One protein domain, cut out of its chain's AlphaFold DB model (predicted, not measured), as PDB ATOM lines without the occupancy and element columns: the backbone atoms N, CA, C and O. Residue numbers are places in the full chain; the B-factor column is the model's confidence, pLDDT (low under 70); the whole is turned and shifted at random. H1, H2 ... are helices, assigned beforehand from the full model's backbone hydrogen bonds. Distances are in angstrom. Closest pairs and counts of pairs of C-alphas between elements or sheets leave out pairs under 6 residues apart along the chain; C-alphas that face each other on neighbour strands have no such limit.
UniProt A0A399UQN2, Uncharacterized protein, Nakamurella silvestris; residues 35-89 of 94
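This is residues 35 to 89 of the 94 residues of an uncharacterized protein of Nakamurella silvestris (UniProt A0A399UQN2). One long helix, H1, runs out as an arm, and after its last residue, Arg 66, the backbone turns through the very short H2 and folds back into H3, making a small head like a hook. Residues 35 to 60, of which 36 to 60 belong to H1, stick out from this head. The printed part has 55 residues with three named helices, in the order H1, H2, H3, and no named strand; the class is all helix. The whole is extended, with a radius of gyration of the C-alphas of 16.4 A, and its outline is flat, spanning 51 by 26 by 9 A.

H1, residues 36 to 66, and H3, residues 78 to 85, only just touch, with 3 pairs of C-alphas within 8 A. H1 touches H3 with residues 61 to 65 alone; the closest C-alphas of the two are those of Glu 65 and Thr 78, 6.2 A apart. The two helices run opposite ways at a steep tilt of 69.7 degrees, only just short of about perpendicular. H2, residues 69 to 72, touches H3, the closest C-alphas being those of Ala 70 and Thr 78 at 5.0 A. H1 and H2 are close but not clearly touching, with the C-alphas of Leu 64 and Ala 70 closest at 7.3 A. In H1 and H3 every O i to N i+4 pair is within hydrogen-bond range; H2 is too short for such a pair.

H1 begins at C-alpha 36 at (217.028, 173.988, 250.800) and ends at C-alpha 66 at (258.689, 189.642, 243.480), 45.1 A away. H2 measures 5.1 A from first to last C-alpha. H3 measures 10.4 A and ends at C-alpha 85 at (254.636, 178.764, 257.609).

The two C-alphas farthest apart are those of Gln 35 and Lys 72, at 50.6 A. The printed part has no cut, and the links H1 to H2 and H2 to H3 are tight. Mean pLDDT of the printed part is 92.3; residues 88 to 89 are under 70.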
ATOM      1  N   GLN A  35     216.328 176.196 255.084       97.06
ATOM      2  CA  GLN A  35     215.561 175.601 253.985       97.06
ATOM      3  C   GLN A  35     216.455 175.386 252.756       97.06
ATOM      4  O   GLN A  35     217.351 176.186 252.502       97.06
ATOM      5  N   ASP A  36     216.176 174.365 251.943       97.19
ATOM      6  CA  ASP A  36     217.028 173.988 250.800       97.19
ATOM      7  C   ASP A  36     217.313 175.145 249.822       97.19
ATOM      8  O   ASP A  36     218.425 175.268 249.305       97.19
ATOM      9  N   ALA A  37     216.324 176.011 249.570       96.06
ATOM     10  CA  ALA A  37     216.491 177.175 248.698       96.06
ATOM     11  C   ALA A  37     217.479 178.199 249.287       96.06
ATOM     12  O   ALA A  37     218.395 178.642 248.591       96.06
ATOM     13  N   ASP A  38     217.337 178.507 250.577       96.31
ATOM     14  CA  ASP A  38     218.226 179.417 251.305       96.31
ATOM     15  C   ASP A  38     219.628 178.802 251.463       96.31
ATOM     16  O   ASP A  38     220.650 179.487 251.368       96.31
ATOM     17  N   LEU A  39     219.706 177.479 251.637       95.75
ATOM     18  CA  LEU A  39     220.965 176.743 251.716       95.75
ATOM     19  C   LEU A  39     221.727 176.801 250.385       95.75
ATOM     20  O   LEU A  39     222.941 177.004 250.364       95.75
ATOM     21  N   LEU A  40     221.028 176.673 249.257       96.81
ATOM     22  CA  LEU A  40     221.644 176.813 247.940       96.81
ATOM     23  C   LEU A  40     222.164 178.239 247.706       96.81
ATOM     24  O   LEU A  40     223.278 178.411 247.205       96.81
ATOM     25  N   GLU A  41     221.393 179.265 248.076       96.50
ATOM     26  CA  GLU A  41     221.818 180.663 247.938       96.50
ATOM     27  C   GLU A  41     223.053 180.970 248.800       96.50
ATOM     28  O   GLU A  41     224.035 181.550 248.317       96.50
ATOM     29  N   THR A  42     223.053 180.521 250.054       94.31
ATOM     30  CA  THR A  42     224.182 180.702 250.980       94.31
ATOM     31  C   THR A  42     225.424 179.916 250.545       94.31
ATOM     32  O   THR A  42     226.542 180.440 250.627       94.31
ATOM     33  N   ALA A  43     225.263 178.718 249.973       95.12
ATOM     34  CA  ALA A  43     226.364 177.967 249.373       95.12
ATOM     35  C   ALA A  43     226.976 178.715 248.175       95.12
ATOM     36  O   ALA A  43     228.199 178.831 248.059       95.12
ATOM     37  N   GLN A  44     226.143 179.296 247.304       97.75
ATOM     38  CA  GLN A  44     226.617 180.109 246.179       97.75
ATOM     39  C   GLN A  44     227.345 181.376 246.639       97.75
ATOM     40  O   GLN A  44     228.335 181.778 246.020       97.75
ATOM     41  N   ALA A  45     226.860 182.027 247.697       95.00
ATOM     42  CA  ALA A  45     227.521 183.186 248.284       95.00
ATOM     43  C   ALA A  45     228.898 182.809 248.855       95.00
ATOM     44  O   ALA A  45     229.892 183.469 248.543       95.00
ATOM     45  N   THR A  46     228.973 181.701 249.595       94.38
ATOM     46  CA  THR A  46     230.227 181.159 250.139       94.38
ATOM     47  C   THR A  46     231.232 180.848 249.029       94.38
ATOM     48  O   THR A  46     232.392 181.246 249.114       94.38
ATOM     49  N   GLU A  47     230.794 180.230 247.932       96.38
ATOM     50  CA  GLU A  47     231.667 179.930 246.792       96.38
ATOM     51  C   GLU A  47     232.186 181.202 246.096       96.38
ATOM     52  O   GLU A  47     233.356 181.282 245.710       96.38
ATOM     53  N   ARG A  48     231.356 182.246 245.972       96.50
ATOM     54  CA  ARG A  48     231.804 183.550 245.451       96.50
ATOM     55  C   ARG A  48     232.880 184.171 246.343       96.50
ATOM     56  O   ARG A  48     233.885 184.664 245.824       96.50
ATOM     57  N   VAL A  49     232.700 184.115 247.664       94.75
ATOM     58  CA  VAL A  49     233.700 184.586 248.635       94.75
ATOM     59  C   VAL A  49     234.990 183.773 248.515       94.75
ATOM     60  O   VAL A  49     236.061 184.366 248.403       94.75
ATOM     61  N   ASN A  50     234.899 182.444 248.435       94.19
ATOM     62  CA  ASN A  50     236.044 181.547 248.277       94.19
ATOM     63  C   ASN A  50     236.895 181.902 247.041       94.19
ATOM     64  O   ASN A  50     238.113 182.064 247.135       94.19
ATOM     65  N   ARG A  51     236.258 182.138 245.888       96.88
ATOM     66  CA  ARG A  51     236.959 182.589 244.668       96.88
ATOM     67  C   ARG A  51     237.631 183.949 244.842       96.88
ATOM     68  O   ARG A  51     238.746 184.150 244.358       96.88
ATOM     69  N   GLY A  52     236.973 184.875 245.538       96.75
ATOM     70  CA  GLY A  52     237.553 186.169 245.890       96.75
ATOM     71  C   GLY A  52     238.801 186.024 246.766       96.75
ATOM     72  O   GLY A  52     239.830 186.639 246.483       96.75
ATOM     73  N   LEU A  53     238.747 185.157 247.780       94.06
ATOM     74  CA  LEU A  53     239.885 184.859 248.652       94.06
ATOM     75  C   LEU A  53     241.042 184.230 247.882       94.06
ATOM     76  O   LEU A  53     242.186 184.653 248.054       94.06
ATOM     77  N   TYR A  54     240.754 183.298 246.977       93.25
ATOM     78  CA  TYR A  54     241.767 182.716 246.106       93.25
ATOM     79  C   TYR A  54     242.469 183.781 245.246       93.25
ATOM     80  O   TYR A  54     243.699 183.819 245.176       93.25
ATOM     81  N   ALA A  55     241.722 184.716 244.649       95.75
ATOM     82  CA  ALA A  55     242.314 185.815 243.884       95.75
ATOM     83  C   ALA A  55     243.241 186.695 244.749       95.75
ATOM     84  O   ALA A  55     244.332 187.075 244.312       95.75
ATOM     85  N   VAL A  56     242.858 186.975 246.000       94.50
ATOM     86  CA  VAL A  56     243.707 187.705 246.957       94.50
ATOM     87  C   VAL A  56     244.982 186.919 247.287       94.50
ATOM     88  O   VAL A  56     246.068 187.504 247.283       94.50
ATOM     89  N   GLN A  57     244.889 185.603 247.506       93.19
ATOM     90  CA  GLN A  57     246.049 184.735 247.753       93.19
ATOM     91  C   GLN A  57     247.037 184.747 246.580       93.19
ATOM     92  O   GLN A  57     248.253 184.811 246.791       93.19
ATOM     93  N   VAL A  58     246.541 184.752 245.338       95.31
ATOM     94  CA  VAL A  58     247.381 184.889 244.139       95.31
ATOM     95  C   VAL A  58     248.125 186.227 244.144       95.31
ATOM     96  O   VAL A  58     249.332 186.263 243.889       95.31
ATOM     97  N   VAL A  59     247.459 187.337 244.478       95.19
ATOM     98  CA  VAL A  59     248.114 188.654 244.582       95.19
ATOM     99  C   VAL A  59     249.191 188.652 245.669       95.19
ATOM    100  O   VAL A  59     250.304 189.124 245.429       95.19
ATOM    101  N   GLN A  60     248.903 188.095 246.847       92.94
ATOM    102  CA  GLN A  60     249.866 187.992 247.949       92.94
ATOM    103  C   GLN A  60     251.089 187.148 247.564       92.94
ATOM    104  O   GLN A  60     252.223 187.572 247.785       92.94
ATOM    105  N   THR A  61     250.868 185.998 246.926       94.12
ATOM    106  CA  THR A  61     251.928 185.095 246.454       94.12
ATOM    107  C   THR A  61     252.841 185.798 245.451       94.12
ATOM    108  O   THR A  61     254.058 185.805 245.632       94.12
ATOM    109  N   ASN A  62     252.267 186.508 244.475       95.25
ATOM    110  CA  ASN A  62     253.028 187.320 243.521       95.25
ATOM    111  C   ASN A  62     253.883 188.397 244.214       95.25
ATOM    112  O   ASN A  62     255.017 188.657 243.809       95.25
ATOM    113  N   GLN A  63     253.371 189.043 245.268       95.50
ATOM    114  CA  GLN A  63     254.152 190.021 246.035       95.50
ATOM    115  C   GLN A  63     255.313 189.367 246.795       95.50
ATOM    116  O   GLN A  63     256.391 189.958 246.870       95.50
ATOM    117  N   LEU A  64     255.124 188.162 247.341       95.19
ATOM    118  CA  LEU A  64     256.185 187.400 248.007       95.19
ATOM    119  C   LEU A  64     257.278 186.968 247.020       95.19
ATOM    120  O   LEU A  64     258.464 187.116 247.324       95.19
ATOM    121  N   GLU A  65     256.887 186.498 245.836       94.31
ATOM    122  CA  GLU A  65     257.805 186.110 244.761       94.31
ATOM    123  C   GLU A  65     258.640 187.293 244.278       94.31
ATOM    124  O   GLU A  65     259.868 187.232 244.315       94.31
ATOM    125  N   ARG A  66     257.998 188.418 243.930       95.56
ATOM    126  CA  ARG A  66     258.689 189.642 243.480       95.56
ATOM    127  C   ARG A  66     259.697 190.172 244.499       95.56
ATOM    128  O   ARG A  66     260.675 190.810 244.126       95.56
ATOM    129  N   ARG A  67     259.462 189.932 245.791       95.31
ATOM    130  CA  ARG A  67     260.341 190.370 246.889       95.31
ATOM    131  C   ARG A  67     261.425 189.352 247.243       95.31
ATOM    132  O   ARG A  67     262.208 189.624 248.163       95.31
ATOM    133  N   GLY A  68     261.455 188.196 246.574       95.06
ATOM    134  CA  GLY A  68     262.366 187.094 246.876       95.06
ATOM    135  C   GLY A  68     262.200 186.569 248.302       95.06
ATOM    136  O   GLY A  68     263.178 186.162 248.926       95.06
ATOM    137  N   THR A  69     260.986 186.639 248.864       95.44
ATOM    138  CA  THR A  69     260.763 186.356 250.290       95.44
ATOM    139  C   THR A  69     261.127 184.917 250.649       95.44
ATOM    140  O   THR A  69     261.700 184.700 251.710       95.44
ATOM    141  N   ALA A  70     260.878 183.950 249.760       92.38
ATOM    142  CA  ALA A  70     261.267 182.554 249.963       92.38
ATOM    143  C   ALA A  70     262.773 182.390 250.217       92.38
ATOM    144  O   ALA A  70     263.159 181.808 251.227       92.38
ATOM    145  N   GLY A  71     263.616 182.991 249.370       93.62
ATOM    146  CA  GLY A  71     265.071 182.925 249.517       93.62
ATOM    147  C   GLY A  71     265.564 183.555 250.821       93.62
ATOM    148  O   GLY A  71     266.438 182.998 251.480       93.62
ATOM    149  N   LYS A  72     264.935 184.652 251.266       94.06
ATOM    150  CA  LYS A  72     265.230 185.287 252.567       94.06
ATOM    151  C   LYS A  72     264.934 184.383 253.770       94.06
ATOM    152  O   LYS A  72     265.476 184.619 254.841       94.06
ATOM    153  N   HIS A  73     264.089 183.370 253.588       91.56
ATOM    154  CA  HIS A  73     263.723 182.387 254.608       91.56
ATOM    155  C   HIS A  73     264.346 181.003 254.342       91.56
ATOM    156  O   HIS A  73     263.937 180.022 254.954       91.56
ATOM    157  N   GLY A  74     265.319 180.898 253.426       92.94
ATOM    158  CA  GLY A  74     265.987 179.633 253.096       92.94
ATOM    159  C   GLY A  74     265.128 178.638 252.306       92.94
ATOM    160  O   GLY A  74     265.505 177.477 252.168       92.94
ATOM    161  N   CYS A  75     263.980 179.063 251.775       93.81
ATOM    162  CA  CYS A  75     263.094 178.220 250.977       93.81
ATOM    163  C   CYS A  75     263.410 178.341 249.480       93.81
ATOM    164  O   CYS A  75     263.683 179.429 248.971       93.81
ATOM    165  N   THR A  76     263.279 177.233 248.747       91.44
ATOM    166  CA  THR A  76     263.513 177.182 247.292       91.44
ATOM    167  C   THR A  76     262.396 177.826 246.467       91.44
ATOM    168  O   THR A  76     262.613 178.175 245.310       91.44
ATOM    169  N   SER A  77     261.199 178.000 247.037       91.62
ATOM    170  CA  SER A  77     260.070 178.666 246.382       91.62
ATOM    171  C   SER A  77     259.082 179.251 247.389       91.62
ATOM    172  O   SER A  77     259.047 178.851 248.557       91.62
ATOM    173  N   THR A  78     258.238 180.180 246.930       93.56
ATOM    174  CA  THR A  78     257.144 180.740 247.740       93.56
ATOM    175  C   THR A  78     256.153 179.660 248.168       93.56
ATOM    176  O   THR A  78     255.673 179.699 249.295       93.56
ATOM    177  N   ALA A  79     255.911 178.640 247.340       90.56
ATOM    178  CA  ALA A  79     255.064 177.508 247.711       90.56
ATOM    179  C   ALA A  79     255.656 176.686 248.873       90.56
ATOM    180  O   ALA A  79     254.923 176.293 249.781       90.56
ATOM    181  N   VAL A  80     256.977 176.452 248.877       91.88
ATOM    182  CA  VAL A  80     257.670 175.776 249.991       91.88
ATOM    183  C   VAL A  80     257.596 176.622 251.258       91.88
ATOM    184  O   VAL A  80     257.246 176.093 252.312       91.88
ATOM    185  N   LEU A  81     257.845 177.932 251.144       93.44
ATOM    186  CA  LEU A  81     257.712 178.868 252.258       93.44
ATOM    187  C   LEU A  81     256.299 178.824 252.853       93.44
ATOM    188  O   LEU A  81     256.153 178.592 254.048       93.44
ATOM    189  N   LEU A  82     255.265 179.010 252.027       92.00
ATOM    190  CA  LEU A  82     253.871 179.018 252.474       92.00
ATOM    191  C   LEU A  82     253.479 177.683 253.108       92.00
ATOM    192  O   LEU A  82     252.860 177.677 254.165       92.00
ATOM    193  N   ARG A  83     253.898 176.549 252.538       90.25
ATOM    194  CA  ARG A  83     253.667 175.239 253.159       90.25
ATOM    195  C   ARG A  83     254.311 175.144 254.539       90.25
ATOM    196  O   ARG A  83     253.702 174.581 255.435       90.25
ATOM    197  N   GLN A  84     255.525 175.664 254.718       89.50
ATOM    198  CA  GLN A  84     256.221 175.631 256.004       89.50
ATOM    199  C   GLN A  84     255.553 176.539 257.044       89.50
ATOM    200  O   GLN A  84     255.359 176.102 258.177       89.50
ATOM    201  N   VAL A  85     255.193 177.772 256.670       89.69
ATOM    202  CA  VAL A  85     254.636 178.764 257.609       89.69
ATOM    203  C   VAL A  85     253.148 178.572 257.889       89.69
ATOM    204  O   VAL A  85     252.687 178.898 258.976       89.69
ATOM    205  N   CYS A  86     252.400 178.017 256.936       85.50
ATOM    206  CA  CYS A  86     250.974 177.725 257.058       85.50
ATOM    207  C   CYS A  86     250.722 176.248 257.361       85.50
ATOM    208  O   CYS A  86     249.626 175.752 257.102       85.50
ATOM    209  N   ARG A  87     251.719 175.517 257.884       79.25
ATOM    210  CA  ARG A  87     251.465 174.194 258.460       79.25
ATOM    211  C   ARG A  87     250.425 174.377 259.555       79.25
ATOM    212  O   ARG A  87     250.734 174.862 260.638       79.25
ATOM    213  N   VAL A  88     249.194 173.978 259.251       52.38
ATOM    214  CA  VAL A  88     248.176 173.729 260.258       52.38
ATOM    215  C   VAL A  88     248.778 172.652 261.146       52.38
ATOM    216  O   VAL A  88     248.937 171.503 260.723       52.38
ATOM    217  N   SER A  89     249.206 173.026 262.351       47.06
ATOM    218  CA  SER A  89     249.332 172.058 263.427       47.06
ATOM    219  C   SER A  89     247.942 171.464 263.553       47.06
ATOM    220  O   SER A  89     247.032 172.138 264.027       47.06
TER     221      SER A  89